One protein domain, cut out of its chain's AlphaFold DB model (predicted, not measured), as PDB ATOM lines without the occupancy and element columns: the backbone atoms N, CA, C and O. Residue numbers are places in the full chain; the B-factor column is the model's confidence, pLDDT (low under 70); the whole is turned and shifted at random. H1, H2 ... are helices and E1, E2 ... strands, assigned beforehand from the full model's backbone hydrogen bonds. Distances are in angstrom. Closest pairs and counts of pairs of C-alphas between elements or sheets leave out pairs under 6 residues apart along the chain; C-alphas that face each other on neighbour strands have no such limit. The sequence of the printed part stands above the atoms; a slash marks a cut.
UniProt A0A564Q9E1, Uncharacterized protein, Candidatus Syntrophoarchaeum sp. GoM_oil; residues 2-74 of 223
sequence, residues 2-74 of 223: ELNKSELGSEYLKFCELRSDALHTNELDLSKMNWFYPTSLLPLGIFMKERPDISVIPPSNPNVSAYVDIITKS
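AT A GLANCE: This is residues 2 to 74 of the 223 residues of an uncharacterized protein of Candidatus Syntrophoarchaeum sp. GoM_oil (UniProt A0A564Q9E1). A short two-stranded parallel sheet, E1 beside E2, packs through E1 on residues 18 to 25 of the long helix H1, and H2 runs side by side with H1. H3 is set steeply to H2, near it but away from H1. The printed part has 73 residues, with three named helices and two named strands in the order H1 E1 H2 E2 H3, and its class is mostly helix. It is compact, with a radius of gyration of the C-alphas of 11.8 A, and spans 33 by 27 by 21 A.

IN THESE COORDINATES: Strand E1 is residues 27 to 29 and E2 is residues 55 to 57. H1, residues 7 to 25, is 27.1 A long and begins at C-alpha 7 (6.528, 25.437, 87.431). H2, residues 38 to 50, is 17.7 A long. H3, residues 62 to 73, is 15.9 A long and ends at C-alpha 73 (10.053, 1.304, 96.506).

HOW THE PARTS SIT: E1 and E2 are parallel at 13 degrees, with N 28 and O 55 at 2.8 A and N 57 and O 28 at 2.9 A, within hydrogen-bond range. E1, H2 and E2 form a strand-helix-strand unit, two parallel neighbour strands with a helix between them along the chain, and its crossover is right-handed. The closest C-alphas of H1 and E1, those of Ala 22 and Leu 28, are 4.6 A apart. H1 and H2 touch at a shallow tilt of 24 degrees, the same way; their closest C-alphas are those of Phe 15 and Ser 40, 5.2 A. H2 and H3 are close but not clearly touching, with the closest C-alphas, those of Gly 45 and Thr 72, 5.5 A apart, at a steep tilt of 62 degrees. H1 and H3 are apart. Every O i to N i+4 pair is within hydrogen-bond range in H1 and H3, and 8 of 9 are in H2.

THE WHOLE: The C-alphas farthest apart, those of Glu 2 and Ser 74, are 34.7 A apart. The printed part has no cut, and no link is long. Mean pLDDT of the printed part is 92.2; residues 2 to 5 are under 70.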
ATOM      1  N   GLU A   2       9.042  28.760  76.663       52.97
ATOM      2  CA  GLU A   2      10.343  28.525  77.307       52.97
ATOM      3  C   GLU A   2      10.148  27.627  78.540       52.97
ATOM      4  O   GLU A   2       9.312  27.913  79.397       52.97
ATOM      5  N   LEU A   3      10.889  26.517  78.600       57.12
ATOM      6  CA  LEU A   3      10.780  25.475  79.633       57.12
ATOM      7  C   LEU A   3      10.986  26.006  81.061       57.12
ATOM      8  O   LEU A   3      10.379  25.506  81.997       57.12
ATOM      9  N   ASN A   4      11.807  27.037  81.227       60.94
ATOM     10  CA  ASN A   4      12.127  27.661  82.512       60.94
ATOM     11  C   ASN A   4      11.050  28.639  83.023       60.94
ATOM     12  O   ASN A   4      11.141  29.097  84.157       60.94
ATOM     13  N   LYS A   5      10.034  28.980  82.214       69.38
ATOM     14  CA  LYS A   5       8.983  29.940  82.602       69.38
ATOM     15  C   LYS A   5       7.775  29.291  83.286       69.38
ATOM     16  O   LYS A   5       6.893  30.015  83.741       69.38
ATOM     17  N   SER A   6       7.699  27.959  83.359       80.69
ATOM     18  CA  SER A   6       6.606  27.245  84.036       80.69
ATOM     19  C   SER A   6       7.101  26.430  85.234       80.69
ATOM     20  O   SER A   6       8.225  25.928  85.239       80.69
ATOM     21  N   GLU A   7       6.243  26.270  86.249       82.56
ATOM     22  CA  GLU A   7       6.528  25.437  87.431       82.56
ATOM     23  C   GLU A   7       6.833  23.987  87.022       82.56
ATOM     24  O   GLU A   7       7.854  23.435  87.419       82.56
ATOM     25  N   LEU A   8       6.003  23.400  86.151       82.06
ATOM     26  CA  LEU A   8       6.189  22.034  85.642       82.06
ATOM     27  C   LEU A   8       7.486  21.884  84.833       82.06
ATOM     28  O   LEU A   8       8.192  20.887  84.961       82.06
ATOM     29  N   GLY A   9       7.835  22.882  84.021       83.19
ATOM     30  CA  GLY A   9       9.076  22.857  83.254       83.19
ATOM     31  C   GLY A   9      10.315  22.984  84.143       83.19
ATOM     32  O   GLY A   9      11.289  22.267  83.927       83.19
ATOM     33  N   SER A  10      10.246  23.801  85.196       87.19
ATOM     34  CA  SER A  10      11.308  23.917  86.208       87.19
ATOM     35  C   SER A  10      11.494  22.612  86.989       87.19
ATOM     36  O   SER A  10      12.620  22.168  87.199       87.19
ATOM     37  N   GLU A  11      10.396  21.941  87.351       90.00
ATOM     38  CA  GLU A  11      10.441  20.608  87.963       90.00
ATOM     39  C   GLU A  11      11.078  19.568  87.039       90.00
ATOM     40  O   GLU A  11      11.913  18.776  87.470       90.00
ATOM     41  N   TYR A  12      10.753  19.587  85.750       88.88
ATOM     42  CA  TYR A  12      11.382  18.671  84.804       88.88
ATOM     43  C   TYR A  12      12.880  18.971  84.600       88.88
ATOM     44  O   TYR A  12      13.689  18.048  84.468       88.88
ATOM     45  N   LEU A  13      13.275  20.250  84.575       90.44
ATOM     46  CA  LEU A  13      14.684  20.647  84.477       90.44
ATOM     47  C   LEU A  13      15.488  20.184  85.694       90.44
ATOM     48  O   LEU A  13      16.575  19.646  85.506       90.44
ATOM     49  N   LYS A  14      14.906  20.245  86.898       93.44
ATOM     50  CA  LYS A  14      15.492  19.654  88.112       93.44
ATOM     51  C   LYS A  14      15.857  18.180  87.912       93.44
ATOM     52  O   LYS A  14      16.958  17.764  88.252       93.44
ATOM     53  N   PHE A  15      14.956  17.382  87.331       94.81
ATOM     54  CA  PHE A  15      15.262  15.987  86.988       94.81
ATOM     55  C   PHE A  15      16.413  15.883  85.974       94.81
ATOM     56  O   PHE A  15      17.279  15.022  86.120       94.81
ATOM     57  N   CYS A  16      16.437  16.742  84.950       93.44
ATOM     58  CA  CYS A  16      17.490  16.717  83.931       93.44
ATOM     59  C   CYS A  16      18.873  16.990  84.516       93.44
ATOM     60  O   CYS A  16      19.814  16.287  84.157       93.44
ATOM     61  N   GLU A  17      18.972  17.989  85.390       95.62
ATOM     62  CA  GLU A  17      20.203  18.362  86.091       95.62
ATOM     63  C   GLU A  17      20.690  17.193  86.950       95.62
ATOM     64  O   GLU A  17      21.773  16.672  86.703       95.62
ATOM     65  N   LEU A  18      19.827  16.667  87.829       97.31
ATOM     66  CA  LEU A  18      20.147  15.512  88.678       97.31
ATOM     67  C   LEU A  18      20.604  14.292  87.868       97.31
ATOM     68  O   LEU A  18      21.586  13.640  88.216       97.31
ATOM     69  N   ARG A  19      19.909  13.978  86.769       96.75
ATOM     70  CA  ARG A  19      20.281  12.864  85.888       96.75
ATOM     71  C   ARG A  19      21.617  13.116  85.192       96.75
ATOM     72  O   ARG A  19      22.397  12.181  85.043       96.75
ATOM     73  N   SER A  20      21.854  14.332  84.706       96.50
ATOM     74  CA  SER A  20      23.098  14.689  84.018       96.50
ATOM     75  C   SER A  20      24.291  14.585  84.963       96.50
ATOM     76  O   SER A  20      25.286  13.952  84.614       96.50
ATOM     77  N   ASP A  21      24.155  15.143  86.163       96.88
ATOM     78  CA  ASP A  21      25.190  15.109  87.191       96.88
ATOM     79  C   ASP A  21      25.482  13.666  87.601       96.88
ATOM     80  O   ASP A  21      26.632  13.241  87.537       96.88
ATOM     81  N   ALA A  22      24.446  12.867  87.875       97.31
ATOM     82  CA  ALA A  22      24.604  11.462  88.241       97.31
ATOM     83  C   ALA A  22      25.291  10.619  87.157       97.31
ATOM     84  O   ALA A  22      26.080   9.729  87.467       97.31
ATOM     85  N   LEU A  23      25.026  10.897  85.876       95.94
ATOM     86  CA  LEU A  23      25.719  10.235  84.767       95.94
ATOM     87  C   LEU A  23      27.199  10.633  84.667       95.94
ATOM     88  O   LEU A  23      27.987   9.863  84.122       95.94
ATOM     89  N   HIS A  24      27.569  11.816  85.159       96.56
ATOM     90  CA  HIS A  24      28.943  12.311  85.146       96.56
ATOM     91  C   HIS A  24      29.746  11.852  86.370       96.56
ATOM     92  O   HIS A  24      30.913  11.488  86.239       96.56
ATOM     93  N   THR A  25      29.129  11.859  87.551       96.88
ATOM     94  CA  THR A  25      29.778  11.558  88.837       96.88
ATOM     95  C   THR A  25      29.632  10.098  89.263       96.88
ATOM     96  O   THR A  25      30.332   9.660  90.173       96.88
ATOM     97  N   ASN A  26      28.731   9.347  88.621       96.62
ATOM     98  CA  ASN A  26      28.259   8.033  89.064       96.62
ATOM     99  C   ASN A  26      27.597   8.050  90.460       96.62
ATOM    100  O   ASN A  26      27.527   7.029  91.149       96.62
ATOM    101  N   GLU A  27      27.090   9.214  90.867       97.81
ATOM    102  CA  GLU A  27      26.416   9.433  92.142       97.81
ATOM    103  C   GLU A  27      25.216  10.368  91.962       97.81
ATOM    104  O   GLU A  27      25.342  11.497  91.488       97.81
ATOM    105  N   LEU A  28      24.038   9.908  92.370       97.75
ATOM    106  CA  LEU A  28      22.826  10.705  92.436       97.75
ATOM    107  C   LEU A  28      22.713  11.355  93.821       97.75
ATOM    108  O   LEU A  28      22.189  10.749  94.760       97.75
ATOM    109  N   ASP A  29      23.192  12.594  93.940       97.75
ATOM    110  CA  ASP A  29      23.129  13.359  95.188       97.75
ATOM    111  C   ASP A  29      21.796  14.104  95.353       97.75
ATOM    112  O   ASP A  29      21.538  15.122  94.709       97.75
ATOM    113  N   LEU A  30      20.939  13.606  96.250       97.81
ATOM    114  CA  LEU A  30      19.664  14.238  96.595       97.81
ATOM    115  C   LEU A  30      19.732  15.040  97.901       97.81
ATOM    116  O   LEU A  30      18.708  15.582  98.315       97.81
ATOM    117  N   SER A  31      20.895  15.148  98.553       97.44
ATOM    118  CA  SER A  31      21.042  15.730  99.898       97.44
ATOM    119  C   SER A  31      20.465  17.146 100.011       97.44
ATOM    120  O   SER A  31      19.792  17.474 100.989       97.44
ATOM    121  N   LYS A  32      20.636  17.959  98.961       95.88
ATOM    122  CA  LYS A  32      20.147  19.348  98.873       95.88
ATOM    123  C   LYS A  32      18.661  19.469  98.513       95.88
ATOM    124  O   LYS A  32      18.136  20.582  98.443       95.88
ATOM    125  N   MET A  33      17.977  18.358  98.239       96.19
ATOM    126  CA  MET A  33      16.590  18.369  97.782       96.19
ATOM    127  C   MET A  33      15.624  18.510  98.957       96.19
ATOM    128  O   MET A  33      15.558  17.670  99.851       96.19
ATOM    129  N   ASN A  34      14.817  19.570  98.914       94.88
ATOM    130  CA  ASN A  34      13.833  19.864  99.959       94.88
ATOM    131  C   ASN A  34      12.452  19.259  99.681       94.88
ATOM    132  O   ASN A  34      11.654  19.114 100.605       94.88
ATOM    133  N   TRP A  35      12.140  18.950  98.419       95.56
ATOM    134  CA  TRP A  35      10.880  18.329  98.016       95.56
ATOM    135  C   TRP A  35      10.935  17.840  96.565       95.56
ATOM    136  O   TRP A  35      11.634  18.431  95.732       95.56
ATOM    137  N   PHE A  36      10.118  16.835  96.245       95.38
ATOM    138  CA  PHE A  36       9.872  16.401  94.875       95.38
ATOM    139  C   PHE A  36       8.381  16.362  94.550       95.38
ATOM    140  O   PHE A  36       7.560  15.921  95.355       95.38
ATOM    141  N   TYR A  37       8.052  16.785  93.335       94.44
ATOM    142  CA  TYR A  37       6.734  16.600  92.738       94.44
ATOM    143  C   TYR A  37       6.765  15.407  91.772       94.44
ATOM    144  O   TYR A  37       7.843  15.089  91.265       94.44
ATOM    145  N   PRO A  38       5.627  14.752  91.474       94.06
ATOM    146  CA  PRO A  38       5.552  13.701  90.459       94.06
ATOM    147  C   PRO A  38       6.290  14.021  89.153       94.06
ATOM    148  O   PRO A  38       7.000  13.162  88.636       94.06
ATOM    149  N   THR A  39       6.208  15.269  88.675       91.31
ATOM    150  CA  THR A  39       6.903  15.732  87.456       91.31
ATOM    151  C   THR A  39       8.424  15.499  87.482       91.31
ATOM    152  O   THR A  39       9.019  15.228  86.438       91.31
ATOM    153  N   SER A  40       9.063  15.577  88.656       94.12
ATOM    154  CA  SER A  40      10.499  15.321  88.835       94.12
ATOM    155  C   SER A  40      10.790  13.930  89.406       94.12
ATOM    156  O   SER A  40      11.725  13.271  88.951       94.12
ATOM    157  N   LEU A  41       9.991  13.451  90.365       96.25
ATOM    158  CA  LEU A  41      10.248  12.190  91.063       96.25
ATOM    159  C   LEU A  41       9.948  10.955  90.218       96.25
ATOM    160  O   LEU A  41      10.677   9.976  90.329       96.25
ATOM    161  N   LEU A  42       8.907  10.977  89.382       96.00
ATOM    162  CA  LEU A  42       8.573   9.836  88.532       96.00
ATOM    163  C   LEU A  42       9.721   9.478  87.570       96.00
ATOM    164  O   LEU A  42      10.200   8.344  87.639       96.00
ATOM    165  N   PRO A  43      10.222  10.400  86.717       95.12
ATOM    166  CA  PRO A  43      11.337  10.074  85.831       95.12
ATOM    167  C   PRO A  43      12.627   9.765  86.602       95.12
ATOM    168  O   PRO A  43      13.398   8.906  86.176       95.12
ATOM    169  N   LEU A  44      12.852  10.405  87.756       96.12
ATOM    170  CA  LEU A  44      14.017  10.125  88.594       96.12
ATOM    171  C   LEU A  44      13.965   8.723  89.216       96.12
ATOM    172  O   LEU A  44      14.955   8.004  89.193       96.12
ATOM    173  N   GLY A  45      12.808   8.309  89.731       95.62
ATOM    174  CA  GLY A  45      12.616   6.987  90.320       95.62
ATOM    175  C   GLY A  45      12.719   5.862  89.291       95.62
ATOM    176  O   GLY A  45      13.239   4.797  89.609       95.62
ATOM    177  N   ILE A  46      12.286   6.099  88.046       94.44
ATOM    178  CA  ILE A  46      12.538   5.174  86.928       94.44
ATOM    179  C   ILE A  46      14.041   5.103  86.641       94.44
ATOM    180  O   ILE A  46      14.594   4.009  86.603       94.44
ATOM    181  N   PHE A  47      14.720   6.248  86.536       95.31
ATOM    182  CA  PHE A  47      16.170   6.296  86.329       95.31
ATOM    183  C   PHE A  47      16.947   5.535  87.417       95.31
ATOM    184  O   PHE A  47      17.847   4.770  87.093       95.31
ATOM    185  N   MET A  48      16.556   5.669  88.689       94.81
ATOM    186  CA  MET A  48      17.136   4.907  89.804       94.81
ATOM    187  C   MET A  48      16.946   3.389  89.645       94.81
ATOM    188  O   MET A  48      17.837   2.622  89.999       94.81
ATOM    189  N   LYS A  49      15.799   2.941  89.113       91.50
ATOM    190  CA  LYS A  49      15.532   1.516  88.841       91.50
ATOM    191  C   LYS A  49      16.344   0.997  87.652       91.50
ATOM    192  O   LYS A  49      16.803  -0.140  87.685       91.50
ATOM    193  N   GLU A  50      16.517   1.815  86.617       91.94
ATOM    194  CA  GLU A  50      17.280   1.472  85.410       91.94
ATOM    195  C   GLU A  50      18.800   1.508  85.629       91.94
ATOM    196  O   GLU A  50      19.537   0.853  84.892       91.94
ATOM    197  N   ARG A  51      19.270   2.269  86.624       94.44
ATOM    198  CA  ARG A  51      20.691   2.467  86.944       94.44
ATOM    199  C   ARG A  51      21.018   2.093  88.391       94.44
ATOM    200  O   ARG A  51      21.410   2.961  89.171       94.44
ATOM    201  N   PRO A  52      20.899   0.802  88.761       94.50
ATOM    202  CA  PRO A  52      21.255   0.335  90.103       94.50
ATOM    203  C   PRO A  52      22.762   0.450  90.402       94.50
ATOM    204  O   PRO A  52      23.174   0.270  91.543       94.50
ATOM    205  N   ASP A  53      23.582   0.721  89.381       95.94
ATOM    206  CA  ASP A  53      25.025   0.956  89.462       95.94
ATOM    207  C   ASP A  53      25.401   2.361  89.969       95.94
ATOM    208  O   ASP A  53      26.538   2.572  90.399       95.94
ATOM    209  N   ILE A  54      24.464   3.313  89.934       97.12
ATOM    210  CA  ILE A  54      24.666   4.675  90.435       97.12
ATOM    211  C   ILE A  54      24.336   4.717  91.931       97.12
ATOM    212  O   ILE A  54      23.230   4.374  92.350       97.12
ATOM    213  N   SER A  55      25.292   5.180  92.743       96.50
ATOM    214  CA  SER A  55      25.081   5.376  94.183       96.50
ATOM    215  C   SER A  55      24.074   6.499  94.427       96.50
ATOM    216  O   SER A  55      24.134   7.525  93.758       96.50
ATOM    217  N   VAL A  56      23.157   6.341  95.385       97.00
ATOM    218  CA  VAL A  56      22.151   7.364  95.710       97.00
ATOM    219  C   VAL A  56      22.416   7.920  97.102       97.00
ATOM    220  O   VAL A  56      22.318   7.188  98.088       97.00
ATOM    221  N   ILE A  57      22.683   9.225  97.194       97.81
ATOM    222  CA  ILE A  57      22.692   9.942  98.473       97.81
ATOM    223  C   ILE A  57      21.271  10.455  98.730       97.81
ATOM    224  O   ILE A  57      20.748  11.229  97.923       97.81
ATOM    225  N   PRO A  58      20.611  10.043  99.827       97.00
ATOM    226  CA  PRO A  58      19.240  10.448 100.103       97.00
ATOM    227  C   PRO A  58      19.136  11.935 100.495       97.00
ATOM    228  O   PRO A  58      20.121  12.541 100.929       97.00
ATOM    229  N   PRO A  59      17.930  12.531 100.414       98.19
ATOM    230  CA  PRO A  59      17.667  13.864 100.949       98.19
ATOM    231  C   PRO A  59      18.069  14.003 102.418       98.19
ATOM    232  O   PRO A  59      17.748  13.138 103.234       98.19
ATOM    233  N   SER A  60      18.695  15.126 102.790       97.62
ATOM    234  CA  SER A  60      19.094  15.362 104.187       97.62
ATOM    235  C   SER A  60      17.898  15.512 105.132       97.62
ATOM    236  O   SER A  60      18.018  15.268 106.331       97.62
ATOM    237  N   ASN A  61      16.732  15.909 104.611       97.62
ATOM    238  CA  ASN A  61      15.501  15.948 105.390       97.62
ATOM    239  C   ASN A  61      14.903  14.530 105.505       97.62
ATOM    240  O   ASN A  61      14.473  13.977 104.488       97.62
ATOM    241  N   PRO A  62      14.782  13.960 106.720       96.88
ATOM    242  CA  PRO A  62      14.332  12.581 106.906       96.88
ATOM    243  C   PRO A  62      12.898  12.338 106.415       96.88
ATOM    244  O   PRO A  62      12.604  11.256 105.918       96.88
ATOM    245  N   ASN A  63      12.016  13.342 106.475       95.81
ATOM    246  CA  ASN A  63      10.649  13.212 105.964       95.81
ATOM    247  C   ASN A  63      10.625  13.140 104.433       95.81
ATOM    248  O   ASN A  63       9.835  12.395 103.857       95.81
ATOM    249  N   VAL A  64      11.505  13.896 103.770       96.62
ATOM    250  CA  VAL A  64      11.642  13.878 102.306       96.62
ATOM    251  C   VAL A  64      12.301  12.577 101.861       96.62
ATOM    252  O   VAL A  64      11.844  11.971 100.897       96.62
ATOM    253  N   SER A  65      13.314  12.099 102.590       96.44
ATOM    254  CA  SER A  65      13.926  10.789 102.341       96.44
ATOM    255  C   SER A  65      12.904   9.661 102.470       96.44
ATOM    256  O   SER A  65      12.760   8.861 101.549       96.44
ATOM    257  N   ALA A  66      12.134   9.638 103.562       94.75
ATOM    258  CA  ALA A  66      11.083   8.646 103.765       94.75
ATOM    259  C   ALA A  66      10.016   8.712 102.659       94.75
ATOM    260  O   ALA A  66       9.564   7.677 102.176       94.75
ATOM    261  N   TYR A  67       9.641   9.918 102.221       94.44
ATOM    262  CA  TYR A  67       8.733  10.102 101.090       94.44
ATOM    263  C   TYR A  67       9.293   9.503  99.793       94.44
ATOM    264  O   TYR A  67       8.600   8.723  99.139       94.44
ATOM    265  N   VAL A  68      10.544   9.818  99.439       95.25
ATOM    266  CA  VAL A  68      11.211   9.271  98.245       95.25
ATOM    267  C   VAL A  68      11.268   7.746  98.312       95.25
ATOM    268  O   VAL A  68      10.904   7.086  97.339       95.25
ATOM    269  N   ASP A  69      11.644   7.176  99.456       93.19
ATOM    270  CA  ASP A  69      11.678   5.725  99.648       93.19
ATOM    271  C   ASP A  69      10.301   5.092  99.447       93.19
ATOM    272  O   ASP A  69      10.156   4.143  98.675       93.19
ATOM    273  N   ILE A  70       9.269   5.647 100.085       91.88
ATOM    274  CA  ILE A  70       7.898   5.155  99.958       91.88
ATOM    275  C   ILE A  70       7.447   5.200  98.495       91.88
ATOM    276  O   ILE A  70       6.928   4.205  97.991       91.88
ATOM    277  N   ILE A  71       7.640   6.321  97.806       92.69
ATOM    278  CA  ILE A  71       7.167   6.489  96.430       92.69
ATOM    279  C   ILE A  71       7.921   5.594  95.446       92.69
ATOM    280  O   ILE A  71       7.314   5.075  94.511       92.69
ATOM    281  N   THR A  72       9.228   5.411  95.629       92.25
ATOM    282  CA  THR A  72      10.068   4.693  94.655       92.25
ATOM    283  C   THR A  72      10.088   3.180  94.870       92.25
ATOM    284  O   THR A  72      10.242   2.440  93.892       92.25
ATOM    285  N   LYS A  73       9.903   2.717  96.116       86.62
ATOM    286  CA  LYS A  73      10.053   1.304  96.506       86.62
ATOM    287  C   LYS A  73       8.743   0.603  96.874       86.62
ATOM    288  O   LYS A  73       8.723  -0.622  96.881       86.62
ATOM    289  N   SER A  74       7.669   1.327  97.205       79.81
ATOM    290  CA  SER A  74       6.416   0.674  97.616       79.81
ATOM    291  C   SER A  74       5.653   0.095  96.432       79.81
ATOM    292  O   SER A  74       5.516   0.735  95.391       79.81
TER     293      SER A  74